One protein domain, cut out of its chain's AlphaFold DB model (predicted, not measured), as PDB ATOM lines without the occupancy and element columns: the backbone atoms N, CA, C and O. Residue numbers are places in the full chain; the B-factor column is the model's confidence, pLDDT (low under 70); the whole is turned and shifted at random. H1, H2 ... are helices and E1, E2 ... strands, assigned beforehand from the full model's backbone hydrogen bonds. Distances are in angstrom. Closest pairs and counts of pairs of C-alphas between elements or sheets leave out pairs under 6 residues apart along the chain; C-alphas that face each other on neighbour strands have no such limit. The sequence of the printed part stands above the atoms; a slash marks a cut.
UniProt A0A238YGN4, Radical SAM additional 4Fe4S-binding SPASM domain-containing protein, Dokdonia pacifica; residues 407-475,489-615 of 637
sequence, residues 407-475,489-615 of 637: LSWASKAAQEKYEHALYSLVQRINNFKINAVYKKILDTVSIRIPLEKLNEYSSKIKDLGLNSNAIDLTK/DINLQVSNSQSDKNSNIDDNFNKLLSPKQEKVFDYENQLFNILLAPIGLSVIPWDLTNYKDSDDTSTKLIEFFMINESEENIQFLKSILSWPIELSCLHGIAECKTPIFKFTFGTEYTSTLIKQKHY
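AT A GLANCE: This is residues 407 to 475 and 489 to 615 of the 637 residues of the protein "Radical SAM additional 4Fe4S-binding SPASM domain-containing protein" of Dokdonia pacifica (UniProt A0A238YGN4). Two sheets stand at opposite ends of the domain: a six-stranded wall, E1 E8 E7 E6 E9 E5, and a smaller sheet, E2 E4 E3, with H1 and H2 over one face. The long, kinked H1 runs along one side from the first sheet to the second, with H4 and H5 near it, and residues 522 to 551, with no named element, pass through the middle. The printed part has 196 residues, with five named helices and nine named strands in the order E1 H1 E2 H2 E3 E4 H3 E5 H4 H5 E6 E7 E8 E9. The larger sheet is mixed, the smaller all antiparallel, and the class is mixed, helices and strands. The whole is compact, with a radius of gyration of the C-alphas of 16.5 A and spans of 42 by 38 by 34 A.

HOW THE PARTS SIT: The larger sheet runs E1 (407 to 409), E8 (597 to 602), E7 (589 to 593), E6 (581 to 586), E9 (610 to 614), E5 (518 to 521). E6 E7 E8 form a meander, each strand the antiparallel neighbour of the one before, and with E9, antiparallel to E6, a Greek key. N 408 and O 598 of E1 and E8 are 2.8 A apart, N 592 and O 599 of E7 and E8 2.9 A, N 584 and O 591 of E6 and E7 2.8 A, N 583 and O 612 of E6 and E9 2.8 A; E5 is parallel to E9, with N 521 and O 613 2.9 A apart. H1 (412 to 438), with a kink of 39 degrees near residue 419, is on this sheet and also on the sheet E2 (444 to 450), E4 (489 to 495), E3 (467 to 471). There N 447 and O 492 are 2.9 A apart, and N 469 and O 493 2.9 A. H1, at a height of 8.2 A, and H2 (451 to 463), at 8.5 A, lie on the same face, two layers; the closest C-alphas of H1 and E2 are those of Asn 430 and Ile 447, 5.7 A, and of H2 and E3 those of Ser 458 and Ser 468, 6.3 A. E2, H2, E3 form a split strand-helix-strand unit, E4 between its two strands, with a right-handed crossover. H1 is close to but not clearly touching H4 (552 to 564), closest at the C-alphas of Phe 432 and Phe 561, 7.1 A, and H5 (567 to 577), at those of Leu 425 and Asn 569, 7.2 A. H3 (505 to 511) is on neither sheet. In H4 and H5 every O i to N i+4 pair is within hydrogen-bond range; in H1 21 of 23, in H2 7 of 9, and in H3 0 of 3, with 0 of 4 O i to N i+3 pairs.

IN THESE COORDINATES: E1 begins at C-alpha 407, (38.336, -47.488, 59.241), and E9 ends at C-alpha 614, (48.618, -35.353, 48.838). H1 spans 39.0 A from first to last C-alpha, E2 19.5 A, H2 19.3 A, E4 19.2 A and H4 18.3 A.

THE WHOLE: The C-alphas farthest apart are those of Ala 413 and Asp 500, 46.3 A. Residues 476 to 488 are not printed, and C-alphas 475 and 489 are 13.4 A apart across the cut. The link from E5 to H4, 30 residues, is long. The mean pLDDT of the printed part is 78.3; 40 residues are under 70, among them 497 to 517 and 541 to 550.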
ATOM      1  N   LEU A 407      37.821 -48.796  58.822       90.25
ATOM      2  CA  LEU A 407      38.336 -47.488  59.241       90.25
ATOM      3  C   LEU A 407      38.703 -47.490  60.725       90.25
ATOM      4  O   LEU A 407      37.914 -47.903  61.569       90.25
ATOM      5  N   SER A 408      39.900 -47.006  61.040       91.31
ATOM      6  CA  SER A 408      40.415 -46.869  62.402       91.31
ATOM      7  C   SER A 408      40.771 -45.411  62.675       91.31
ATOM      8  O   SER A 408      41.501 -44.783  61.906       91.31
ATOM      9  N   TRP A 409      40.265 -44.872  63.778       91.75
ATOM     10  CA  TRP A 409      40.495 -43.485  64.183       91.75
ATOM     11  C   TRP A 409      41.857 -43.318  64.848       91.75
ATOM     12  O   TRP A 409      42.304 -44.194  65.585       91.75
ATOM     13  N   ALA A 410      42.511 -42.181  64.628       89.88
ATOM     14  CA  ALA A 410      43.802 -41.883  65.241       89.88
ATOM     15  C   ALA A 410      43.686 -41.621  66.753       89.88
ATOM     16  O   ALA A 410      44.627 -41.859  67.500       89.88
ATOM     17  N   SER A 411      42.527 -41.142  67.220       87.06
ATOM     18  CA  SER A 411      42.235 -40.959  68.642       87.06
ATOM     19  C   SER A 411      40.730 -40.901  68.904       87.06
ATOM     20  O   SER A 411      39.929 -40.707  67.984       87.06
ATOM     21  N   LYS A 412      40.331 -41.009  70.176       85.75
ATOM     22  CA  LYS A 412      38.923 -40.861  70.564       85.75
ATOM     23  C   LYS A 412      38.407 -39.436  70.345       85.75
ATOM     24  O   LYS A 412      37.307 -39.267  69.835       85.75
ATOM     25  N   ALA A 413      39.238 -38.433  70.631       88.88
ATOM     26  CA  ALA A 413      38.911 -37.031  70.380       88.88
ATOM     27  C   ALA A 413      38.687 -36.748  68.883       88.88
ATOM     28  O   ALA A 413      37.802 -35.976  68.524       88.88
ATOM     29  N   ALA A 414      39.468 -37.388  68.006       90.62
ATOM     30  CA  ALA A 414      39.263 -37.317  66.564       90.62
ATOM     31  C   ALA A 414      37.940 -37.984  66.149       90.62
ATOM     32  O   ALA A 414      37.163 -37.383  65.409       90.62
ATOM     33  N   GLN A 415      37.650 -39.182  66.669       90.56
ATOM     34  CA  GLN A 415      36.382 -39.869  66.411       90.56
ATOM     35  C   GLN A 415      35.177 -39.005  66.812       90.56
ATOM     36  O   GLN A 415      34.320 -38.724  65.981       90.56
ATOM     37  N   GLU A 416      35.135 -38.537  68.061       91.00
ATOM     38  CA  GLU A 416      34.016 -37.747  68.598       91.00
ATOM     39  C   GLU A 416      33.772 -36.459  67.810       91.00
ATOM     40  O   GLU A 416      32.628 -36.044  67.641       91.00
ATOM     41  N   LYS A 417      34.841 -35.842  67.298       93.31
ATOM     42  CA  LYS A 417      34.742 -34.608  66.524       93.31
ATOM     43  C   LYS A 417      34.233 -34.829  65.098       93.31
ATOM     44  O   LYS A 417      33.425 -34.036  64.620       93.31
ATOM     45  N   TYR A 418      34.744 -35.841  64.392       92.00
ATOM     46  CA  TYR A 418      34.571 -35.936  62.938       92.00
ATOM     47  C   TYR A 418      33.594 -37.022  62.478       92.00
ATOM     48  O   TYR A 418      33.045 -36.882  61.389       92.00
ATOM     49  N   GLU A 419      33.337 -38.076  63.259       89.88
ATOM     50  CA  GLU A 419      32.566 -39.256  62.819       89.88
ATOM     51  C   GLU A 419      31.171 -38.901  62.293       89.88
ATOM     52  O   GLU A 419      30.837 -39.213  61.148       89.88
ATOM     53  N   HIS A 420      30.382 -38.174  63.086       89.00
ATOM     54  CA  HIS A 420      29.024 -37.792  62.700       89.00
ATOM     55  C   HIS A 420      29.002 -36.855  61.479       89.00
ATOM     56  O   HIS A 420      28.194 -37.025  60.564       89.00
ATOM     57  N   ALA A 421      29.906 -35.871  61.445       88.44
ATOM     58  CA  ALA A 421      29.979 -34.900  60.359       88.44
ATOM     59  C   ALA A 421      30.408 -35.554  59.034       88.44
ATOM     60  O   ALA A 421      29.819 -35.271  57.992       88.44
ATOM     61  N   LEU A 422      31.380 -36.472  59.077       89.38
ATOM     62  CA  LEU A 422      31.821 -37.237  57.911       89.38
ATOM     63  C   LEU A 422      30.702 -38.127  57.372       89.38
ATOM     64  O   LEU A 422      30.440 -38.110  56.172       89.38
ATOM     65  N   TYR A 423      29.995 -38.842  58.248       86.38
ATOM     66  CA  TYR A 423      28.875 -39.690  57.842       86.38
ATOM     67  C   TYR A 423      27.755 -38.888  57.155       86.38
ATOM     68  O   TYR A 423      27.291 -39.255  56.073       86.38
ATOM     69  N   SER A 424      27.366 -37.748  57.737       87.75
ATOM     70  CA  SER A 424      26.384 -36.825  57.147       87.75
ATOM     71  C   SER A 424      26.828 -36.315  55.770       87.75
ATOM     72  O   SER A 424      26.043 -36.295  54.817       87.75
ATOM     73  N   LEU A 425      28.107 -35.952  55.633       89.75
ATOM     74  CA  LEU A 425      28.672 -35.462  54.378       89.75
ATOM     75  C   LEU A 425      28.665 -36.535  53.279       89.75
ATOM     76  O   LEU A 425      28.282 -36.244  52.147       89.75
ATOM     77  N   VAL A 426      29.008 -37.784  53.607       88.56
ATOM     78  CA  VAL A 426      28.947 -38.914  52.663       88.56
ATOM     79  C   VAL A 426      27.524 -39.124  52.142       88.56
ATOM     80  O   VAL A 426      27.318 -39.250  50.933       88.56
ATOM     81  N   GLN A 427      26.517 -39.098  53.019       87.25
ATOM     82  CA  GLN A 427      25.117 -39.237  52.601       87.25
ATOM     83  C   GLN A 427      24.682 -38.127  51.634       87.25
ATOM     84  O   GLN A 427      23.977 -38.398  50.655       87.25
ATOM     85  N   ARG A 428      25.115 -36.885  51.879       90.25
ATOM     86  CA  ARG A 428      24.854 -35.738  50.996       90.25
ATOM     87  C   ARG A 428      25.518 -35.900  49.637       90.25
ATOM     88  O   ARG A 428      24.836 -35.767  48.625       90.25
ATOM     89  N   ILE A 429      26.793 -36.289  49.605       89.94
ATOM     90  CA  ILE A 429      27.524 -36.563  48.359       89.94
ATOM     91  C   ILE A 429      26.840 -37.678  47.558       89.94
ATOM     92  O   ILE A 429      26.662 -37.546  46.347       89.94
ATOM     93  N   ASN A 430      26.389 -38.752  48.210       88.00
ATOM     94  CA  ASN A 430      25.639 -39.817  47.540       88.00
ATOM     95  C   ASN A 430      24.333 -39.300  46.921       88.00
ATOM     96  O   ASN A 430      24.018 -39.610  45.773       88.00
ATOM     97  N   ASN A 431      23.582 -38.480  47.660       89.56
ATOM     98  CA  ASN A 431      22.353 -37.862  47.163       89.56
ATOM     99  C   ASN A 431      22.616 -36.921  45.982       89.56
ATOM    100  O   ASN A 431      21.875 -36.944  45.000       89.56
ATOM    101  N   PHE A 432      23.684 -36.129  46.060       91.69
ATOM    102  CA  PHE A 432      24.153 -35.285  44.970       91.69
ATOM    103  C   PHE A 432      24.476 -36.111  43.716       91.69
ATOM    104  O   PHE A 432      23.993 -35.789  42.634       91.69
ATOM    105  N   LYS A 433      25.224 -37.210  43.862       87.31
ATOM    106  CA  LYS A 433      25.590 -38.109  42.758       87.31
ATOM    107  C   LYS A 433      24.365 -38.717  42.074       87.31
ATOM    108  O   LYS A 433      24.293 -38.718  40.848       87.31
ATOM    109  N   ILE A 434      23.370 -39.161  42.845       87.50
ATOM    110  CA  ILE A 434      22.087 -39.635  42.298       87.50
ATOM    111  C   ILE A 434      21.390 -38.523  41.505       87.50
ATOM    112  O   ILE A 434      20.921 -38.754  40.392       87.50
ATOM    113  N   ASN A 435      21.347 -37.303  42.049       88.69
ATOM    114  CA  ASN A 435      20.746 -36.162  41.363       88.69
ATOM    115  C   ASN A 435      21.500 -35.793  40.077       88.69
ATOM    116  O   ASN A 435      20.865 -35.411  39.097       88.69
ATOM    117  N   ALA A 436      22.827 -35.929  40.048       86.31
ATOM    118  CA  ALA A 436      23.624 -35.719  38.842       86.31
ATOM    119  C   ALA A 436      23.263 -36.732  37.740       86.31
ATOM    120  O   ALA A 436      23.156 -36.343  36.576       86.31
ATOM    121  N   VAL A 437      22.989 -37.993  38.105       85.56
ATOM    122  CA  VAL A 437      22.447 -38.988  37.164       85.56
ATOM    123  C   VAL A 437      21.060 -38.572  36.683       85.56
ATOM    124  O   VAL A 437      20.859 -38.419  35.484       85.56
ATOM    125  N   TYR A 438      20.137 -38.252  37.594       86.50
ATOM    126  CA  TYR A 438      18.784 -37.788  37.252       86.50
ATOM    127  C   TYR A 438      18.772 -36.579  36.297       86.50
ATOM    128  O   TYR A 438      17.945 -36.487  35.390       86.50
ATOM    129  N   LYS A 439      19.718 -35.649  36.467       86.62
ATOM    130  CA  LYS A 439      19.892 -34.470  35.605       86.62
ATOM    131  C   LYS A 439      20.654 -34.753  34.306       86.62
ATOM    132  O   LYS A 439      20.866 -33.818  33.538       86.62
ATOM    133  N   LYS A 440      21.029 -36.010  34.045       84.31
ATOM    134  CA  LYS A 440      21.806 -36.459  32.876       84.31
ATOM    135  C   LYS A 440      23.171 -35.776  32.753       84.31
ATOM    136  O   LYS A 440      23.683 -35.603  31.654       84.31
ATOM    137  N   ILE A 441      23.744 -35.372  33.888       80.50
ATOM    138  CA  ILE A 441      25.143 -34.931  33.973       80.50
ATOM    139  C   ILE A 441      26.054 -36.164  33.980       80.50
ATOM    140  O   ILE A 441      27.133 -36.144  33.400       80.50
ATOM    141  N   LEU A 442      25.590 -37.243  34.618       78.38
ATOM    142  CA  LEU A 442      26.209 -38.563  34.597       78.38
ATOM    143  C   LEU A 442      25.239 -39.589  34.015       78.38
ATOM    144  O   LEU A 442      24.038 -39.534  34.276       78.38
ATOM    145  N   ASP A 443      25.763 -40.565  33.281       77.44
ATOM    146  CA  ASP A 443      24.967 -41.705  32.812       77.44
ATOM    147  C   ASP A 443      24.815 -42.772  33.895       77.44
ATOM    148  O   ASP A 443      23.752 -43.386  34.039       77.44
ATOM    149  N   THR A 444      25.876 -42.966  34.683       77.44
ATOM    150  CA  THR A 444      25.911 -43.902  35.801       77.44
ATOM    151  C   THR A 444      26.819 -43.412  36.924       77.44
ATOM    152  O   THR A 444      27.748 -42.637  36.698       77.44
ATOM    153  N   VAL A 445      26.547 -43.862  38.149       77.62
ATOM    154  CA  VAL A 445      27.421 -43.640  39.300       77.62
ATOM    155  C   VAL A 445      27.328 -44.797  40.286       77.62
ATOM    156  O   VAL A 445      26.251 -45.351  40.501       77.62
ATOM    157  N   SER A 446      28.446 -45.119  40.927       76.94
ATOM    158  CA  SER A 446      28.482 -46.013  42.084       76.94
ATOM    159  C   SER A 446      28.526 -45.185  43.363       76.94
ATOM    160  O   SER A 446      29.389 -44.315  43.524       76.94
ATOM    161  N   ILE A 447      27.595 -45.451  44.276       75.94
ATOM    162  CA  ILE A 447      27.568 -44.853  45.612       75.94
ATOM    163  C   ILE A 447      27.735 -45.929  46.674       75.94
ATOM    164  O   ILE A 447      27.263 -47.053  46.511       75.94
ATOM    165  N   ARG A 448      28.386 -45.570  47.777       75.56
ATOM    166  CA  ARG A 448      28.568 -46.458  48.923       75.56
ATOM    167  C   ARG A 448      27.561 -46.104  50.005       75.56
ATOM    168  O   ARG A 448      27.542 -44.960  50.453       75.56
ATOM    169  N   ILE A 449      26.739 -47.062  50.415       74.06
ATOM    170  CA  ILE A 449      25.700 -46.853  51.430       74.06
ATOM    171  C   ILE A 449      25.711 -47.980  52.464       74.06
ATOM    172  O   ILE A 449      25.958 -49.125  52.088       74.06
ATOM    173  N   PRO A 450      25.370 -47.702  53.733       73.62
ATOM    174  CA  PRO A 450      25.157 -48.762  54.710       73.62
ATOM    175  C   PRO A 450      24.035 -49.705  54.258       73.62
ATOM    176  O   PRO A 450      23.015 -49.243  53.737       73.62
ATOM    177  N   LEU A 451      24.190 -51.015  54.466       72.25
ATOM    178  CA  LEU A 451      23.191 -52.029  54.097       72.25
ATOM    179  C   LEU A 451      21.796 -51.707  54.656       72.25
ATOM    180  O   LEU A 451      20.802 -51.863  53.949       72.25
ATOM    181  N   GLU A 452      21.699 -51.200  55.886       77.44
ATOM    182  CA  GLU A 452      20.431 -50.797  56.504       77.44
ATOM    183  C   GLU A 452      19.714 -49.663  55.748       77.44
ATOM    184  O   GLU A 452      18.496 -49.514  55.845       77.44
ATOM    185  N   LYS A 453      20.458 -48.886  54.954       80.56
ATOM    186  CA  LYS A 453      19.950 -47.803  54.108       80.56
ATOM    187  C   LYS A 453      19.625 -48.253  52.682       80.56
ATOM    188  O   LYS A 453      19.080 -47.454  51.924       80.56
ATOM    189  N   LEU A 454      19.889 -49.509  52.309       83.12
ATOM    190  CA  LEU A 454      19.669 -50.005  50.946       83.12
ATOM    191  C   LEU A 454      18.238 -49.752  50.461       83.12
ATOM    192  O   LEU A 454      18.042 -49.166  49.402       83.12
ATOM    193  N   ASN A 455      17.240 -50.129  51.262       83.06
ATOM    194  CA  ASN A 455      15.833 -49.963  50.893       83.06
ATOM    195  C   ASN A 455      15.442 -48.486  50.727       83.06
ATOM    196  O   ASN A 455      14.695 -48.148  49.811       83.06
ATOM    197  N   GLU A 456      15.967 -47.607  51.588       88.19
ATOM    198  CA  GLU A 456      15.734 -46.160  51.523       88.19
ATOM    199  C   GLU A 456      16.272 -45.581  50.206       88.19
ATOM    200  O   GLU A 456      15.539 -44.919  49.468       88.19
ATOM    201  N   TYR A 457      17.528 -45.888  49.869       87.12
ATOM    202  CA  TYR A 457      18.152 -45.422  48.631       87.12
ATOM    203  C   TYR A 457      17.494 -46.027  47.390       87.12
ATOM    204  O   TYR A 457      17.197 -45.292  46.449       87.12
ATOM    205  N   SER A 458      17.213 -47.332  47.380       85.38
ATOM    206  CA  SER A 458      16.538 -47.988  46.257       85.38
ATOM    207  C   SER A 458      15.145 -47.410  46.000       85.38
ATOM    208  O   SER A 458      14.792 -47.203  44.840       85.38
ATOM    209  N   SER A 459      14.373 -47.095  47.050       86.62
ATOM    210  CA  SER A 459      13.080 -46.414  46.899       86.62
ATOM    211  C   SER A 459      13.262 -45.029  46.288       86.62
ATOM    212  O   SER A 459      12.662 -44.727  45.263       86.62
ATOM    213  N   LYS A 460      14.162 -44.217  46.853       88.44
ATOM    214  CA  LYS A 460      14.431 -42.858  46.373       88.44
ATOM    215  C   LYS A 460      14.869 -42.820  44.906       88.44
ATOM    216  O   LYS A 460      14.439 -41.955  44.151       88.44
ATOM    217  N   ILE A 461      15.744 -43.737  44.501       88.31
ATOM    218  CA  ILE A 461      16.235 -43.830  43.121       88.31
ATOM    219  C   ILE A 461      15.087 -44.201  42.178       88.31
ATOM    220  O   ILE A 461      14.937 -43.594  41.118       88.31
ATOM    221  N   LYS A 462      14.233 -45.143  42.592       87.12
ATOM    222  CA  LYS A 462      13.047 -45.538  41.832       87.12
ATOM    223  C   LYS A 462      12.050 -44.385  41.680       87.12
ATOM    224  O   LYS A 462      11.514 -44.205  40.590       87.12
ATOM    225  N   ASP A 463      11.846 -43.583  42.724       90.25
ATOM    226  CA  ASP A 463      10.962 -42.407  42.694       90.25
ATOM    227  C   ASP A 463      11.456 -41.327  41.713       90.25
ATOM    228  O   ASP A 463      10.656 -40.598  41.130       90.25
ATOM    229  N   LEU A 464      12.771 -41.259  41.473       89.25
ATOM    230  CA  LEU A 464      13.389 -40.400  40.455       89.25
ATOM    231  C   LEU A 464      13.334 -40.991  39.033       89.25
ATOM    232  O   LEU A 464      13.847 -40.378  38.099       89.25
ATOM    233  N   GLY A 465      12.735 -42.171  38.849       86.06
ATOM    234  CA  GLY A 465      12.673 -42.861  37.556       86.06
ATOM    235  C   GLY A 465      14.008 -43.462  37.103       86.06
ATOM    236  O   GLY A 465      14.189 -43.713  35.913       86.06
ATOM    237  N   LEU A 466      14.942 -43.674  38.032       87.44
ATOM    238  CA  LEU A 466      16.265 -44.242  37.775       87.44
ATOM    239  C   LEU A 466      16.315 -45.736  38.119       87.44
ATOM    240  O   LEU A 466      15.491 -46.250  38.880       87.44
ATOM    241  N   ASN A 467      17.328 -46.434  37.604       83.31
ATOM    242  CA  ASN A 467      17.606 -47.824  37.969       83.31
ATOM    243  C   ASN A 467      18.673 -47.893  39.064       83.31
ATOM    244  O   ASN A 467      19.592 -47.074  39.089       83.31
ATOM    245  N   SER A 468      18.572 -48.892  39.947       79.69
ATOM    246  CA  SER A 468      19.652 -49.231  40.876       79.69
ATOM    247  C   SER A 468      19.919 -50.724  40.920       79.69
ATOM    248  O   SER A 468      18.983 -51.521  40.967       79.69
ATOM    249  N   ASN A 469      21.198 -51.090  40.950       76.56
ATOM    250  CA  ASN A 469      21.652 -52.460  41.145       76.56
ATOM    251  C   ASN A 469      22.628 -52.496  42.318       76.56
ATOM    252  O   ASN A 469      23.657 -51.821  42.309       76.56
ATOM    253  N   ALA A 470      22.290 -53.278  43.343       63.38
ATOM    254  CA  ALA A 470      23.199 -53.544  44.447       63.38
ATOM    255  C   ALA A 470      24.303 -54.480  43.948       63.38
ATOM    256  O   ALA A 470      24.080 -55.688  43.796       63.38
ATOM    257  N   ILE A 471      25.477 -53.910  43.683       55.62
ATOM    258  CA  ILE A 471      26.682 -54.675  43.401       55.62
ATOM    259  C   ILE A 471      27.250 -55.059  44.753       55.62
ATOM    260  O   ILE A 471      27.853 -54.267  45.480       55.62
ATOM    261  N   ASP A 472      26.999 -56.303  45.112       46.41
ATOM    262  CA  ASP A 472      27.694 -56.899  46.226       46.41
ATOM    263  C   ASP A 472      29.056 -57.357  45.701       46.41
ATOM    264  O   ASP A 472      29.150 -58.369  45.012       46.41
ATOM    265  N   LEU A 473      30.117 -56.603  45.983       42.25
ATOM    266  CA  LEU A 473      31.477 -57.019  45.615       42.25
ATOM    267  C   LEU A 473      31.919 -58.289  46.372       42.25
ATOM    268  O   LEU A 473      32.971 -58.840  46.073       42.25
ATOM    269  N   THR A 474      31.115 -58.797  47.319       36.78
ATOM    270  CA  THR A 474      31.320 -60.113  47.943       36.78
ATOM    271  C   THR A 474      30.512 -61.246  47.293       36.78
ATOM    272  O   THR A 474      30.702 -62.414  47.644       36.78
ATOM    273  N   LYS A 475      29.652 -60.959  46.295       30.73
ATOM    274  CA  LYS A 475      28.721 -61.953  45.717       30.73
ATOM    275  C   LYS A 475      29.346 -63.069  44.894       30.73
ATOM    276  O   LYS A 475      28.617 -64.006  44.578       30.73
ATOM    277  N   ASP A 489      28.771 -51.855  54.143       59.91
ATOM    278  CA  ASP A 489      28.596 -50.837  53.122       59.91
ATOM    279  C   ASP A 489      28.467 -51.535  51.758       59.91
ATOM    280  O   ASP A 489      29.365 -52.269  51.340       59.91
ATOM    281  N   ILE A 490      27.345 -51.327  51.070       65.12
ATOM    282  CA  ILE A 490      27.079 -51.850  49.728       65.12
ATOM    283  C   ILE A 490      27.402 -50.772  48.699       65.12
ATOM    284  O   ILE A 490      27.082 -49.595  48.888       65.12
ATOM    285  N   ASN A 491      27.985 -51.195  47.578       70.12
ATOM    286  CA  ASN A 491      28.082 -50.359  46.393       70.12
ATOM    287  C   ASN A 491      26.789 -50.482  45.578       70.12
ATOM    288  O   ASN A 491      26.444 -51.543  45.059       70.12
ATOM    289  N   LEU A 492      26.051 -49.383  45.481       70.94
ATOM    290  CA  LEU A 492      24.839 -49.283  44.685       70.94
ATOM    291  C   LEU A 492      25.172 -48.545  43.389       70.94
ATOM    292  O   LEU A 492      25.533 -47.367  43.422       70.94
ATOM    293  N   GLN A 493      25.056 -49.233  42.256       78.19
ATOM    294  CA  GLN A 493      25.171 -48.607  40.943       78.19
ATOM    295  C   GLN A 493      23.828 -47.985  40.569       78.19
ATOM    296  O   GLN A 493      22.793 -48.638  40.699       78.19
ATOM    297  N   VAL A 494      23.846 -46.743  40.098       77.56
ATOM    298  CA  VAL A 494      22.672 -45.963  39.689       77.56
ATOM    299  C   VAL A 494      22.827 -45.567  38.224       77.56
ATOM    300  O   VAL A 494      23.928 -45.184  37.833       77.56
ATOM    301  N   SER A 495      21.773 -45.661  37.403       81.00
ATOM    302  CA  SER A 495      21.852 -45.342  35.963       81.00
ATOM    303  C   SER A 495      20.563 -44.767  35.358       81.00
ATOM    304  O   SER A 495      19.458 -45.022  35.846       81.00
ATOM    305  N   ASN A 496      20.728 -44.020  34.256       76.94
ATOM    306  CA  ASN A 496      19.644 -43.447  33.438       76.94
ATOM    307  C   ASN A 496      19.009 -44.432  32.437       76.94
ATOM    308  O   ASN A 496      17.887 -44.213  31.982       76.94
ATOM    309  N   SER A 497      19.714 -45.498  32.059       67.62
ATOM    310  CA  SER A 497      19.257 -46.520  31.110       67.62
ATOM    311  C   SER A 497      18.928 -47.838  31.817       67.62
ATOM    312  O   SER A 497      19.543 -48.192  32.827       67.62
ATOM    313  N   GLN A 498      17.979 -48.601  31.261       50.16
ATOM    314  CA  GLN A 498      17.977 -50.059  31.409       50.16
ATOM    315  C   GLN A 498      19.092 -50.586  30.499       50.16
ATOM    316  O   GLN A 498      18.845 -50.802  29.318       50.16
ATOM    317  N   SER A 499      20.330 -50.725  30.966       43.91
ATOM    318  CA  SER A 499      21.360 -51.353  30.128       43.91
ATOM    319  C   SER A 499      22.263 -52.280  30.920       43.91
ATOM    320  O   SER A 499      22.849 -51.879  31.919       43.91
ATOM    321  N   ASP A 500      22.298 -53.508  30.403       38.06
ATOM    322  CA  ASP A 500      23.258 -54.601  30.517       38.06
ATOM    323  C   ASP A 500      23.933 -54.855  31.862       38.06
ATOM    324  O   ASP A 500      24.759 -54.101  32.362       38.06
ATOM    325  N   LYS A 501      23.641 -56.052  32.378       42.19
ATOM    326  CA  LYS A 501      24.158 -56.678  33.600       42.19
ATOM    327  C   LYS A 501      25.697 -56.806  33.692       42.19
ATOM    328  O   LYS A 501      26.152 -57.449  34.626       42.19
ATOM    329  N   ASN A 502      26.479 -56.242  32.768       36.53
ATOM    330  CA  ASN A 502      27.876 -56.623  32.529       36.53
ATOM    331  C   ASN A 502      28.872 -55.460  32.317       36.53
ATOM    332  O   ASN A 502      29.933 -55.687  31.736       36.53
ATOM    333  N   SER A 503      28.617 -54.230  32.778       39.91
ATOM    334  CA  SER A 503      29.729 -53.270  32.896       39.91
ATOM    335  C   SER A 503      30.540 -53.575  34.161       39.91
ATOM    336  O   SER A 503      30.211 -53.128  35.257       39.91
ATOM    337  N   ASN A 504      31.601 -54.373  34.007       39.00
ATOM    338  CA  ASN A 504      32.646 -54.539  35.018       39.00
ATOM    339  C   ASN A 504      33.335 -53.182  35.244       39.00
ATOM    340  O   ASN A 504      34.293 -52.825  34.569       39.00
ATOM    341  N   ILE A 505      32.803 -52.404  36.186       39.94
ATOM    342  CA  ILE A 505      33.355 -51.122  36.656       39.94
ATOM    343  C   ILE A 505      34.710 -51.318  37.374       39.94
ATOM    344  O   ILE A 505      35.488 -50.375  37.508       39.94
ATOM    345  N   ASP A 506      35.040 -52.552  37.776       39.47
ATOM    346  CA  ASP A 506      36.308 -52.878  38.446       39.47
ATOM    347  C   ASP A 506      37.553 -52.688  37.551       39.47
ATOM    348  O   ASP A 506      38.637 -52.417  38.068       39.47
ATOM    349  N   ASP A 507      37.420 -52.703  36.216       37.78
ATOM    350  CA  ASP A 507      38.567 -52.622  35.291       37.78
ATOM    351  C   ASP A 507      39.281 -51.249  35.273       37.78
ATOM    352  O   ASP A 507      40.372 -51.096  34.707       37.78
ATOM    353  N   ASN A 508      38.707 -50.222  35.906       41.50
ATOM    354  CA  ASN A 508      39.093 -48.830  35.660       41.50
ATOM    355  C   ASN A 508      39.932 -48.161  36.753       41.50
ATOM    356  O   ASN A 508      40.473 -47.073  36.533       41.50
ATOM    357  N   PHE A 509      40.133 -48.825  37.893       43.97
ATOM    358  CA  PHE A 509      41.037 -48.363  38.955       43.97
ATOM    359  C   PHE A 509      42.505 -48.280  38.480       43.97
ATOM    360  O   PHE A 509      43.274 -47.400  38.881       43.97
ATOM    361  N   ASN A 510      42.888 -49.158  37.548       44.75
ATOM    362  CA  ASN A 510      44.284 -49.427  37.195       44.75
ATOM    363  C   ASN A 510      44.967 -48.331  36.357       44.75
ATOM    364  O   ASN A 510      46.195 -48.259  36.320       44.75
ATOM    365  N   LYS A 511      44.216 -47.432  35.710       44.19
ATOM    366  CA  LYS A 511      44.813 -46.386  34.853       44.19
ATOM    367  C   LYS A 511      45.359 -45.182  35.631       44.19
ATOM    368  O   LYS A 511      46.326 -44.558  35.189       44.19
ATOM    369  N   LEU A 512      44.815 -44.882  36.815       42.47
ATOM    370  CA  LEU A 512      45.338 -43.844  37.722       42.47
ATOM    371  C   LEU A 512      46.652 -44.281  38.394       42.47
ATOM    372  O   LEU A 512      47.561 -43.466  38.616       42.47
ATOM    373  N   LEU A 513      46.793 -45.585  38.623       48.56
ATOM    374  CA  LEU A 513      47.981 -46.250  39.151       48.56
ATOM    375  C   LEU A 513      48.960 -46.633  38.030       48.56
ATOM    376  O   LEU A 513      49.433 -47.761  37.950       48.56
ATOM    377  N   SER A 514      49.296 -45.689  37.141       45.78
ATOM    378  CA  SER A 514      50.402 -45.906  36.196       45.78
ATOM    379  C   SER A 514      51.675 -46.322  36.968       45.78
ATOM    380  O   SER A 514      51.906 -45.700  38.008       45.78
ATOM    381  N   PRO A 515      52.553 -47.203  36.443       45.53
ATOM    382  CA  PRO A 515      53.678 -47.848  37.151       45.53
ATOM    383  C   PRO A 515      54.765 -46.950  37.782       45.53
ATOM    384  O   PRO A 515      55.812 -47.442  38.199       45.53
ATOM    385  N   LYS A 516      54.582 -45.627  37.841       48.38
ATOM    386  CA  LYS A 516      55.450 -44.755  38.634       48.38
ATOM    387  C   LYS A 516      55.225 -45.085  40.112       48.38
ATOM    388  O   LYS A 516      54.137 -44.852  40.627       48.38
ATOM    389  N   GLN A 517      56.264 -45.618  40.755       62.78
ATOM    390  CA  GLN A 517      56.263 -46.127  42.135       62.78
ATOM    391  C   GLN A 517      55.698 -45.124  43.161       62.78
ATOM    392  O   GLN A 517      55.087 -45.527  44.150       62.78
ATOM    393  N   GLU A 518      55.839 -43.819  42.905       74.38
ATOM    394  CA  GLU A 518      55.282 -42.759  43.743       74.38
ATOM    395  C   GLU A 518      54.772 -41.575  42.904       74.38
ATOM    396  O   GLU A 518      55.440 -41.121  41.968       74.38
ATOM    397  N   LYS A 519      53.586 -41.057  43.251       77.50
ATOM    398  CA  LYS A 519      53.031 -39.806  42.712       77.50
ATOM    399  C   LYS A 519      52.657 -38.847  43.835       77.50
ATOM    400  O   LYS A 519      52.073 -39.250  44.840       77.50
ATOM    401  N   VAL A 520      52.941 -37.567  43.622       73.12
ATOM    402  CA  VAL A 520      52.550 -36.474  44.513       73.12
ATOM    403  C   VAL A 520      51.583 -35.567  43.767       73.12
ATOM    404  O   VAL A 520      51.881 -35.152  42.649       73.12
ATOM    405  N   PHE A 521      50.459 -35.245  44.402       73.50
ATOM    406  CA  PHE A 521      49.451 -34.338  43.863       73.50
ATOM    407  C   PHE A 521      49.307 -33.099  44.747       73.50
ATOM    408  O   PHE A 521      49.190 -33.205  45.973       73.50
ATOM    409  N   ASP A 522      49.255 -31.924  44.121       69.62
ATOM    410  CA  ASP A 522      48.813 -30.682  44.753       69.62
ATOM    411  C   ASP A 522      47.713 -30.067  43.890       69.62
ATOM    412  O   ASP A 522      47.969 -29.511  42.825       69.62
ATOM    413  N   TYR A 523      46.469 -30.243  44.328       70.94
ATOM    414  CA  TYR A 523      45.311 -29.748  43.603       70.94
ATOM    415  C   TYR A 523      45.089 -28.267  43.927       70.94
ATOM    416  O   TYR A 523      44.969 -27.872  45.098       70.94
ATOM    417  N   GLU A 524      44.965 -27.438  42.888       74.50
ATOM    418  CA  GLU A 524      44.556 -26.039  43.048       74.50
ATOM    419  C   GLU A 524      43.171 -25.957  43.703       74.50
ATOM    420  O   GLU A 524      43.016 -25.290  44.731       74.50
ATOM    421  N   ASN A 525      42.209 -26.738  43.192       82.25
ATOM    422  CA  ASN A 525      40.897 -26.963  43.798       82.25
ATOM    423  C   ASN A 525      40.820 -28.364  44.424       82.25
ATOM    424  O   ASN A 525      40.909 -29.379  43.739       82.25
ATOM    425  N   GLN A 526      40.614 -28.428  45.737       85.44
ATOM    426  CA  GLN A 526      40.703 -29.671  46.509       85.44
ATOM    427  C   GLN A 526      39.548 -30.634  46.242       85.44
ATOM    428  O   GLN A 526      39.667 -31.809  46.560       85.44
ATOM    429  N   LEU A 527      38.468 -30.181  45.601       87.12
ATOM    430  CA  LEU A 527      37.363 -31.053  45.191       87.12
ATOM    431  C   LEU A 527      37.757 -32.055  44.088       87.12
ATOM    432  O   LEU A 527      37.032 -33.026  43.881       87.12
ATOM    433  N   PHE A 528      38.911 -31.863  43.437       84.50
ATOM    434  CA  PHE A 528      39.524 -32.855  42.546       84.50
ATOM    435  C   PHE A 528      40.269 -33.972  43.292       84.50
ATOM    436  O   PHE A 528      40.620 -34.985  42.695       84.50
ATOM    437  N   ASN A 529      40.504 -33.834  44.600       86.00
ATOM    438  CA  ASN A 529      41.167 -34.876  45.371       86.00
ATOM    439  C   ASN A 529      40.235 -36.082  45.556       86.00
ATOM    440  O   ASN A 529      39.296 -36.055  46.352       86.00
ATOM    441  N   ILE A 530      40.519 -37.164  44.834       83.25
ATOM    442  CA  ILE A 530      39.727 -38.397  44.877       83.25
ATOM    443  C   ILE A 530      40.220 -39.415  45.911       83.25
ATOM    444  O   ILE A 530      39.570 -40.440  46.073       83.25
ATOM    445  N   LEU A 531      41.316 -39.169  46.644       85.44
ATOM    446  CA  LEU A 531      41.938 -40.185  47.517       85.44
ATOM    447  C   LEU A 531      41.011 -40.710  48.632       85.44
ATOM    448  O   LEU A 531      41.201 -41.827  49.111       85.44
ATOM    449  N   LEU A 532      39.991 -39.938  49.025       88.19
ATOM    450  CA  LEU A 532      38.980 -40.337  50.014       88.19
ATOM    451  C   LEU A 532      37.660 -40.824  49.399       88.19
ATOM    452  O   LEU A 532      36.711 -41.107  50.134       88.19
ATOM    453  N   ALA A 533      37.565 -41.000  48.078       82.69
ATOM    454  CA  ALA A 533      36.350 -41.563  47.500       82.69
ATOM    455  C   ALA A 533      36.012 -43.006  47.934       82.69
ATOM    456  O   ALA A 533      34.816 -43.305  47.903       82.69
ATOM    457  N   PRO A 534      36.928 -43.889  48.415       80.56
ATOM    458  CA  PRO A 534      36.522 -45.201  48.918       80.56
ATOM    459  C   PRO A 534      35.591 -45.060  50.111       80.56
ATOM    460  O   PRO A 534      34.694 -45.869  50.293       80.56
ATOM    461  N   ILE A 535      35.758 -44.013  50.914       82.31
ATOM    462  CA  ILE A 535      34.872 -43.724  52.043       82.31
ATOM    463  C   ILE A 535      33.736 -42.767  51.656       82.31
ATOM    464  O   ILE A 535      33.106 -42.183  52.525       82.31
ATOM    465  N   GLY A 536      33.472 -42.591  50.355       81.62
ATOM    466  CA  GLY A 536      32.379 -41.770  49.829       81.62
ATOM    467  C   GLY A 536      32.657 -40.264  49.779       81.62
ATOM    468  O   GLY A 536      31.785 -39.500  49.371       81.62
ATOM    469  N   LEU A 537      33.863 -39.814  50.138       88.06
ATOM    470  CA  LEU A 537      34.232 -38.395  50.181       88.06
ATOM    471  C   LEU A 537      34.884 -37.948  48.872       88.06
ATOM    472  O   LEU A 537      36.066 -37.625  48.821       88.06
ATOM    473  N   SER A 538      34.104 -37.943  47.796       86.75
ATOM    474  CA  SER A 538      34.496 -37.289  46.548       86.75
ATOM    475  C   SER A 538      33.268 -36.882  45.754       86.75
ATOM    476  O   SER A 538      32.325 -37.666  45.633       86.75
ATOM    477  N   VAL A 539      33.290 -35.672  45.200       86.12
ATOM    478  CA  VAL A 539      32.237 -35.161  44.311       86.12
ATOM    479  C   VAL A 539      32.287 -35.875  42.959       86.12
ATOM    480  O   VAL A 539      31.249 -36.227  42.400       86.12
ATOM    481  N   ILE A 540      33.495 -36.138  42.467       81.81
ATOM    482  CA  ILE A 540      33.741 -36.782  41.178       81.81
ATOM    483  C   ILE A 540      33.625 -38.311  41.354       81.81
ATOM    484  O   ILE A 540      33.941 -38.844  42.427       81.81
ATOM    485  N   PRO A 541      33.115 -39.051  40.353       67.69
ATOM    486  CA  PRO A 541      33.160 -40.507  40.357       67.69
ATOM    487  C   PRO A 541      34.591 -41.039  40.499       67.69
ATOM    488  O   PRO A 541      35.535 -40.501  39.930       67.69
ATOM    489  N   TRP A 542      34.730 -42.121  41.262       60.75
ATOM    490  CA  TRP A 542      36.005 -42.814  41.479       60.75
ATOM    491  C   TRP A 542      36.454 -43.623  40.251       60.75
ATOM    492  O   TRP A 542      37.646 -43.848  40.069       60.75
ATOM    493  N   ASP A 543      35.507 -44.029  39.402       54.94
ATOM    494  CA  ASP A 543      35.766 -44.668  38.115       54.94
ATOM    495  C   ASP A 543      35.473 -43.693  36.973       54.94
ATOM    496  O   ASP A 543      34.315 -43.429  36.648       54.94
ATOM    497  N   LEU A 544      36.541 -43.221  36.336       46.03
ATOM    498  CA  LEU A 544      36.510 -42.740  34.966       46.03
ATOM    499  C   LEU A 544      37.804 -43.227  34.315       46.03
ATOM    500  O   LEU A 544      38.849 -42.619  34.526       46.03
ATOM    501  N   THR A 545      37.737 -44.328  33.563       36.88
ATOM    502  CA  THR A 545      38.692 -44.897  32.567       36.88
ATOM    503  C   THR A 545      39.793 -44.010  31.932       36.88
ATOM    504  O   THR A 545      40.620 -44.552  31.195       36.88
ATOM    505  N   ASN A 546      39.817 -42.690  32.129       42.53
ATOM    506  CA  ASN A 546      40.795 -41.715  31.650       42.53
ATOM    507  C   ASN A 546      40.829 -40.420  32.510       42.53
ATOM    508  O   ASN A 546      40.895 -39.329  31.944       42.53
ATOM    509  N   TYR A 547      40.794 -40.500  33.850       43.62
ATOM    510  CA  TYR A 547      40.929 -39.303  34.703       43.62
ATOM    511  C   TYR A 547      42.183 -38.490  34.329       43.62
ATOM    512  O   TYR A 547      43.323 -38.948  34.466       43.62
ATOM    513  N   LYS A 548      41.950 -37.266  33.861       51.53
ATOM    514  CA  LYS A 548      42.916 -36.172  33.782       51.53
ATOM    515  C   LYS A 548      42.363 -35.071  34.671       51.53
ATOM    516  O   LYS A 548      41.153 -34.842  34.650       51.53
ATOM    517  N   ASP A 549      43.227 -34.392  35.424       52.53
ATOM    518  CA  ASP A 549      42.808 -33.190  36.144       52.53
ATOM    519  C   ASP A 549      42.049 -32.275  35.177       52.53
ATOM    520  O   ASP A 549      42.517 -32.032  34.061       52.53
ATOM    521  N   SER A 550      40.874 -31.797  35.596       54.91
ATOM    522  CA  SER A 550      40.039 -30.840  34.853       54.91
ATOM    523  C   SER A 550      39.442 -31.314  33.515       54.91
ATOM    524  O   SER A 550      39.323 -30.519  32.584       54.91
ATOM    525  N   ASP A 551      38.994 -32.571  33.391       70.38
ATOM    526  CA  ASP A 551      38.052 -32.865  32.300       70.38
ATOM    527  C   ASP A 551      36.728 -32.078  32.466       70.38
ATOM    528  O   ASP A 551      36.341 -31.653  33.564       70.38
ATOM    529  N   ASP A 552      36.051 -31.815  31.346       75.12
ATOM    530  CA  ASP A 552      34.844 -30.974  31.291       75.12
ATOM    531  C   ASP A 552      33.714 -31.527  32.185       75.12
ATOM    532  O   ASP A 552      32.978 -30.771  32.817       75.12
ATOM    533  N   THR A 553      33.627 -32.853  32.325       77.44
ATOM    534  CA  THR A 553      32.606 -33.516  33.153       77.44
ATOM    535  C   THR A 553      32.866 -33.305  34.643       77.44
ATOM    536  O   THR A 553      31.959 -32.936  35.389       77.44
ATOM    537  N   SER A 554      34.108 -33.485  35.087       80.12
ATOM    538  CA  SER A 554      34.530 -33.282  36.475       80.12
ATOM    539  C   SER A 554      34.354 -31.830  36.906       80.12
ATOM    540  O   SER A 554      33.863 -31.558  38.003       80.12
ATOM    541  N   THR A 555      34.692 -30.893  36.016       82.38
ATOM    542  CA  THR A 555      34.514 -29.453  36.250       82.38
ATOM    543  C   THR A 555      33.032 -29.109  36.411       82.38
ATOM    544  O   THR A 555      32.650 -28.524  37.424       82.38
ATOM    545  N   LYS A 556      32.175 -29.582  35.495       83.00
ATOM    546  CA  LYS A 556      30.714 -29.410  35.581       83.00
ATOM    547  C   LYS A 556      30.113 -30.021  36.842       83.00
ATOM    548  O   LYS A 556      29.205 -29.439  37.426       83.00
ATOM    549  N   LEU A 557      30.602 -31.181  37.283       86.44
ATOM    550  CA  LEU A 557      30.145 -31.807  38.524       86.44
ATOM    551  C   LEU A 557      30.508 -30.979  39.750       86.44
ATOM    552  O   LEU A 557      29.669 -30.805  40.630       86.44
ATOM    553  N   ILE A 558      31.730 -30.455  39.809       88.31
ATOM    554  CA  ILE A 558      32.143 -29.575  40.899       88.31
ATOM    555  C   ILE A 558      31.294 -28.303  40.903       88.31
ATOM    556  O   ILE A 558      30.762 -27.949  41.950       88.31
ATOM    557  N   GLU A 559      31.111 -27.643  39.761       87.50
ATOM    558  CA  GLU A 559      30.253 -26.455  39.660       87.50
ATOM    559  C   GLU A 559      28.812 -26.763  40.082       87.50
ATOM    560  O   GLU A 559      28.225 -26.040  40.890       87.50
ATOM    561  N   PHE A 560      28.259 -27.883  39.613       87.81
ATOM    562  CA  PHE A 560      26.928 -28.337  39.996       87.81
ATOM    563  C   PHE A 560      26.830 -28.610  41.504       87.81
ATOM    564  O   PHE A 560      25.844 -28.217  42.126       87.81
ATOM    565  N   PHE A 561      27.848 -29.217  42.118       90.19
ATOM    566  CA  PHE A 561      27.906 -29.433  43.567       90.19
ATOM    567  C   PHE A 561      27.947 -28.110  44.332       90.19
ATOM    568  O   PHE A 561      27.164 -27.915  45.255       90.19
ATOM    569  N   MET A 562      28.800 -27.179  43.900       90.38
ATOM    570  CA  MET A 562      28.958 -25.862  44.522       90.38
ATOM    571  C   MET A 562      27.662 -25.041  44.507       90.38
ATOM    572  O   MET A 562      27.410 -24.283  45.435       90.38
ATOM    573  N   ILE A 563      26.831 -25.193  43.470       91.44
ATOM    574  CA  ILE A 563      25.542 -24.490  43.352       91.44
ATOM    575  C   ILE A 563      24.452 -25.125  44.232       91.44
ATOM    576  O   ILE A 563      23.540 -24.430  44.675       91.44
ATOM    577  N   ASN A 564      24.507 -26.443  44.456       88.06
ATOM    578  CA  ASN A 564      23.409 -27.210  45.063       88.06
ATOM    579  C   ASN A 564      23.673 -27.658  46.510       88.06
ATOM    580  O   ASN A 564      22.820 -28.321  47.100       88.06
ATOM    581  N   GLU A 565      24.823 -27.314  47.085       92.62
ATOM    582  CA  GLU A 565      25.194 -27.648  48.461       92.62
ATOM    583  C   GLU A 565      25.475 -26.374  49.275       92.62
ATOM    584  O   GLU A 565      25.755 -25.312  48.720       92.62
ATOM    585  N   SER A 566      25.360 -26.448  50.605       92.50
ATOM    586  CA  SER A 566      25.635 -25.285  51.457       92.50
ATOM    587  C   SER A 566      27.124 -24.929  51.481       92.50
ATOM    588  O   SER A 566      27.990 -25.807  51.485       92.50
ATOM    589  N   GLU A 567      27.423 -23.632  51.596       93.19
ATOM    590  CA  GLU A 567      28.801 -23.135  51.714       93.19
ATOM    591  C   GLU A 567      29.540 -23.789  52.894       93.19
ATOM    592  O   GLU A 567      30.696 -24.176  52.767       93.19
ATOM    593  N   GLU A 568      28.862 -24.006  54.025       92.62
ATOM    594  CA  GLU A 568      29.430 -24.690  55.195       92.62
ATOM    595  C   GLU A 568      29.905 -26.117  54.867       92.62
ATOM    596  O   GLU A 568      31.040 -26.482  55.179       92.62
ATOM    597  N   ASN A 569      29.074 -26.915  54.186       91.88
ATOM    598  CA  ASN A 569      29.412 -28.289  53.807       91.88
ATOM    599  C   ASN A 569      30.531 -28.326  52.764       91.88
ATOM    600  O   ASN A 569      31.417 -29.178  52.833       91.88
ATOM    601  N   ILE A 570      30.507 -27.391  51.812       93.12
ATOM    602  CA  ILE A 570      31.552 -27.230  50.802       93.12
ATOM    603  C   ILE A 570      32.891 -26.919  51.472       93.12
ATOM    604  O   ILE A 570      33.896 -27.561  51.158       93.12
ATOM    605  N   GLN A 571      32.923 -25.961  52.400       93.06
ATOM    606  CA  GLN A 571      34.143 -25.594  53.118       93.06
ATOM    607  C   GLN A 571      34.630 -26.734  54.014       93.06
ATOM    608  O   GLN A 571      35.833 -27.004  54.068       93.06
ATOM    609  N   PHE A 572      33.717 -27.466  54.655       92.88
ATOM    610  CA  PHE A 572      34.067 -28.647  55.439       92.88
ATOM    611  C   PHE A 572      34.671 -29.761  54.566       92.88
ATOM    612  O   PHE A 572      35.742 -30.277  54.892       92.88
ATOM    613  N   LEU A 573      34.064 -30.075  53.414       93.75
ATOM    614  CA  LEU A 573      34.606 -31.044  52.459       93.75
ATOM    615  C   LEU A 573      35.973 -30.604  51.924       93.75
ATOM    616  O   LEU A 573      36.912 -31.398  51.927       93.75
ATOM    617  N   LYS A 574      36.116 -29.337  51.513       93.31
ATOM    618  CA  LYS A 574      37.402 -28.779  51.070       93.31
ATOM    619  C   LYS A 574      38.460 -28.890  52.158       93.31
ATOM    620  O   LYS A 574      39.588 -29.249  51.844       93.31
ATOM    621  N   SER A 575      38.110 -28.636  53.420       92.44
ATOM    622  CA  SER A 575      39.024 -28.802  54.552       92.44
ATOM    623  C   SER A 575      39.522 -30.243  54.661       92.44
ATOM    624  O   SER A 575      40.732 -30.454  54.681       92.44
ATOM    625  N   ILE A 576      38.616 -31.229  54.638       93.31
ATOM    626  CA  ILE A 576      38.961 -32.659  54.710       93.31
ATOM    627  C   ILE A 576      39.854 -33.084  53.540       93.31
ATOM    628  O   ILE A 576      40.883 -33.730  53.732       93.31
ATOM    629  N   LEU A 577      39.494 -32.678  52.322       93.06
ATOM    630  CA  LEU A 577      40.265 -32.968  51.113       93.06
ATOM    631  C   LEU A 577      41.589 -32.188  51.035       93.06
ATOM    632  O   LEU A 577      42.426 -32.513  50.194       93.06
ATOM    633  N   SER A 578      41.790 -31.199  51.915       91.94
ATOM    634  CA  SER A 578      43.038 -30.443  52.088       91.94
ATOM    635  C   SER A 578      43.966 -31.034  53.148       91.94
ATOM    636  O   SER A 578      45.002 -30.424  53.429       91.94
ATOM    637  N   TRP A 579      43.612 -32.149  53.791       93.12
ATOM    638  CA  TRP A 579      44.494 -32.789  54.764       93.12
ATOM    639  C   TRP A 579      45.667 -33.495  54.074       93.12
ATOM    640  O   TRP A 579      45.564 -33.870  52.905       93.12
ATOM    641  N   PRO A 580      46.782 -33.717  54.783       93.56
ATOM    642  CA  PRO A 580      47.797 -34.667  54.359       93.56
ATOM    643  C   PRO A 580      47.199 -36.074  54.220       93.56
ATOM    644  O   PRO A 580      46.563 -36.574  55.150       93.56
ATOM    645  N   ILE A 581      47.392 -36.721  53.071       93.06
ATOM    646  CA  ILE A 581      46.858 -38.060  52.782       93.06
ATOM    647  C   ILE A 581      47.922 -38.893  52.073       93.06
ATOM    648  O   ILE A 581      48.568 -38.419  51.138       93.06
ATOM    649  N   GLU A 582      48.075 -40.149  52.485       93.44
ATOM    650  CA  GLU A 582      48.849 -41.163  51.765       93.44
ATOM    651  C   GLU A 582      47.948 -42.359  51.452       93.44
ATOM    652  O   GLU A 582      47.410 -42.974  52.366       93.44
ATOM    653  N   LEU A 583      47.813 -42.706  50.174       91.50
ATOM    654  CA  LEU A 583      47.222 -43.961  49.718       91.50
ATOM    655  C   LEU A 583      48.344 -44.882  49.242       91.50
ATOM    656  O   LEU A 583      49.192 -44.476  48.447       91.50
ATOM    657  N   SER A 584      48.333 -46.131  49.695       91.94
ATOM    658  CA  SER A 584      49.278 -47.148  49.244       91.94
ATOM    659  C   SER A 584      48.567 -48.444  48.882       91.94
ATOM    660  O   SER A 584      47.706 -48.886  49.635       91.94
ATOM    661  N   CYS A 585      48.948 -49.076  47.773       90.00
ATOM    662  CA  CYS A 585      48.386 -50.349  47.310       90.00
ATOM    663  C   CYS A 585      49.499 -51.388  47.168       90.00
ATOM    664  O   CYS A 585      50.565 -51.076  46.630       90.00
ATOM    665  N   LEU A 586      49.256 -52.597  47.675       90.69
ATOM    666  CA  LEU A 586      50.176 -53.726  47.576       90.69
ATOM    667  C   LEU A 586      49.400 -55.036  47.738       90.69
ATOM    668  O   LEU A 586      48.601 -55.160  48.668       90.69
ATOM    669  N   HIS A 587      49.635 -56.000  46.848       91.25
ATOM    670  CA  HIS A 587      49.091 -57.362  46.933       91.25
ATOM    671  C   HIS A 587      47.562 -57.422  47.122       91.25
ATOM    672  O   HIS A 587      47.048 -58.185  47.941       91.25
ATOM    673  N   GLY A 588      46.826 -56.572  46.404       86.12
ATOM    674  CA  GLY A 588      45.362 -56.520  46.465       86.12
ATOM    675  C   GLY A 588      44.786 -55.835  47.711       86.12
ATOM    676  O   GLY A 588      43.591 -55.932  47.981       86.12
ATOM    677  N   ILE A 589      45.626 -55.147  48.492       89.56
ATOM    678  CA  ILE A 589      45.215 -54.394  49.679       89.56
ATOM    679  C   ILE A 589      45.654 -52.938  49.538       89.56
ATOM    680  O   ILE A 589      46.853 -52.637  49.466       89.56
ATOM    681  N   ALA A 590      44.694 -52.020  49.625       88.44
ATOM    682  CA  ALA A 590      44.958 -50.606  49.826       88.44
ATOM    683  C   ALA A 590      44.904 -50.213  51.304       88.44
ATOM    684  O   ALA A 590      44.034 -50.654  52.056       88.44
ATOM    685  N   GLU A 591      45.803 -49.315  51.699       92.38
ATOM    686  CA  GLU A 591      45.771 -48.587  52.963       92.38
ATOM    687  C   GLU A 591      45.848 -47.089  52.665       92.38
ATOM    688  O   GLU A 591      46.795 -46.619  52.030       92.38
ATOM    689  N   CYS A 592      44.851 -46.346  53.138       92.00
ATOM    690  CA  CYS A 592      44.826 -44.893  53.102       92.00
ATOM    691  C   CYS A 592      45.011 -44.347  54.516       92.00
ATOM    692  O   CYS A 592      44.290 -44.730  55.439       92.00
ATOM    693  N   LYS A 593      45.954 -43.425  54.688       94.69
ATOM    694  CA  LYS A 593      46.297 -42.789  55.959       94.69
ATOM    695  C   LYS A 593      46.035 -41.291  55.881       94.69
ATOM    696  O   LYS A 593      46.360 -40.650  54.887       94.69
ATOM    697  N   THR A 594      45.492 -40.741  56.959       94.88
ATOM    698  CA  THR A 594      45.340 -39.302  57.216       94.88
ATOM    699  C   THR A 594      45.705 -39.038  58.682       94.88
ATOM    700  O   THR A 594      45.665 -39.981  59.477       94.88
ATOM    701  N   PRO A 595      45.969 -37.791  59.106       93.94
ATOM    702  CA  PRO A 595      46.174 -37.494  60.524       93.94
ATOM    703  C   PRO A 595      44.976 -37.833  61.437       93.94
ATOM    704  O   PRO A 595      45.151 -37.909  62.647       93.94
ATOM    705  N   ILE A 596      43.761 -38.029  60.908       94.19
ATOM    706  CA  ILE A 596      42.539 -38.249  61.712       94.19
ATOM    707  C   ILE A 596      42.118 -39.714  61.763       94.19
ATOM    708  O   ILE A 596      41.666 -40.200  62.801       94.19
ATOM    709  N   PHE A 597      42.262 -40.428  60.658       93.44
ATOM    710  CA  PHE A 597      41.920 -41.838  60.541       93.44
ATOM    711  C   PHE A 597      42.779 -42.511  59.471       93.44
ATOM    712  O   PHE A 597      43.315 -41.861  58.569       93.44
ATOM    713  N   LYS A 598      42.852 -43.836  59.540       93.06
ATOM    714  CA  LYS A 598      43.307 -44.681  58.438       93.06
ATOM    715  C   LYS A 598      42.212 -45.660  58.054       93.06
ATOM    716  O   LYS A 598      41.396 -46.021  58.899       93.06
ATOM    717  N   PHE A 599      42.210 -46.124  56.815       91.12
ATOM    718  CA  PHE A 599      41.318 -47.195  56.402       91.12
ATOM    719  C   PHE A 599      41.969 -48.134  55.393       91.12
ATOM    720  O   PHE A 599      42.864 -47.737  54.649       91.12
ATOM    721  N   THR A 600      41.499 -49.378  55.369       89.62
ATOM    722  CA  THR A 600      41.924 -50.401  54.407       89.62
ATOM    723  C   THR A 600      40.755 -50.877  53.568       89.62
ATOM    724  O   THR A 600      39.639 -50.924  54.079       89.62
ATOM    725  N   PHE A 601      41.004 -51.262  52.321       83.88
ATOM    726  CA  PHE A 601      40.020 -51.873  51.424       83.88
ATOM    727  C   PHE A 601      40.723 -52.743  50.371       83.88
ATOM    728  O   PHE A 601      41.926 -52.592  50.153       83.88
ATOM    729  N   GLY A 602      39.981 -53.654  49.740       79.62
ATOM    730  CA  GLY A 602      40.494 -54.490  48.653       79.62
ATOM    731  C   GLY A 602      40.711 -53.698  47.365       79.62
ATOM    732  O   GLY A 602      39.936 -52.793  47.052       79.62
ATOM    733  N   THR A 603      41.755 -54.048  46.624       78.56
ATOM    734  CA  THR A 603      42.059 -53.520  45.287       78.56
ATOM    735  C   THR A 603      42.508 -54.647  44.380       78.56
ATOM    736  O   THR A 603      42.792 -55.733  44.866       78.56
ATOM    737  N   GLU A 604      42.690 -54.357  43.096       77.38
ATOM    738  CA  GLU A 604      43.414 -55.254  42.202       77.38
ATOM    739  C   GLU A 604      44.826 -55.571  42.696       77.38
ATOM    740  O   GLU A 604      45.463 -54.806  43.440       77.38
ATOM    741  N   TYR A 605      45.309 -56.730  42.257       83.31
ATOM    742  CA  TYR A 605      46.635 -57.213  42.578       83.31
ATOM    743  C   TYR A 605      47.727 -56.294  42.025       83.31
ATOM    744  O   TYR A 605      47.749 -55.958  40.842       83.31
ATOM    745  N   THR A 606      48.703 -55.964  42.871       84.75
ATOM    746  CA  THR A 606      49.954 -55.334  42.446       84.75
ATOM    747  C   THR A 606      51.135 -56.076  43.062       84.75
ATOM    748  O   THR A 606      51.156 -56.362  44.264       84.75
ATOM    749  N   SER A 607      52.138 -56.371  42.233       86.00
ATOM    750  CA  SER A 607      53.395 -57.011  42.646       86.00
ATOM    751  C   SER A 607      54.346 -56.055  43.362       86.00
ATOM    752  O   SER A 607      55.206 -56.465  44.136       86.00
ATOM    753  N   THR A 608      54.192 -54.754  43.113       86.69
ATOM    754  CA  THR A 608      55.011 -53.698  43.706       86.69
ATOM    755  C   THR A 608      54.151 -52.687  44.450       86.69
ATOM    756  O   THR A 608      52.952 -52.535  44.193       86.69
ATOM    757  N   LEU A 609      54.782 -52.006  45.407       89.69
ATOM    758  CA  LEU A 609      54.146 -50.987  46.230       89.69
ATOM    759  C   LEU A 609      53.898 -49.735  45.394       89.69
ATOM    760  O   LEU A 609      54.844 -49.108  44.917       89.69
ATOM    761  N   ILE A 610      52.632 -49.349  45.265       88.25
ATOM    762  CA  ILE A 610      52.235 -48.108  44.599       88.25
ATOM    763  C   ILE A 610      51.817 -47.102  45.665       88.25
ATOM    764  O   ILE A 610      50.966 -47.416  46.497       88.25
ATOM    765  N   LYS A 611      52.396 -45.896  45.638       88.19
ATOM    766  CA  LYS A 611      52.069 -44.810  46.576       88.19
ATOM    767  C   LYS A 611      51.552 -43.561  45.874       88.19
ATOM    768  O   LYS A 611      52.117 -43.098  44.885       88.19
ATOM    769  N   GLN A 612      50.516 -42.969  46.452       87.50
ATOM    770  CA  GLN A 612      50.016 -41.646  46.097       87.50
ATOM    771  C   GLN A 612      49.946 -40.773  47.345       87.50
ATOM    772  O   GLN A 612      49.408 -41.187  48.371       87.50
ATOM    773  N   LYS A 613      50.484 -39.558  47.255       88.44
ATOM    774  CA  LYS A 613      50.510 -38.600  48.362       88.44
ATOM    775  C   LYS A 613      49.854 -37.288  47.964       88.44
ATOM    776  O   LYS A 613      50.115 -36.755  46.887       88.44
ATOM    777  N   HIS A 614      49.072 -36.734  48.879       88.88
ATOM    778  CA  HIS A 614      48.618 -35.353  48.838       88.88
ATOM    779  C   HIS A 614      49.118 -34.644  50.093       88.88
ATOM    780  O   HIS A 614      48.694 -34.987  51.191       88.88
ATOM    781  N   TYR A 615      50.022 -33.671  49.952       86.50
ATOM    782  CA  TYR A 615      50.636 -33.005  51.109       86.50
ATOM    783  C   TYR A 615      49.652 -32.198  51.957       86.50
ATOM    784  O   TYR A 615      49.939 -31.930  53.120       86.50
TER     785      TYR A 615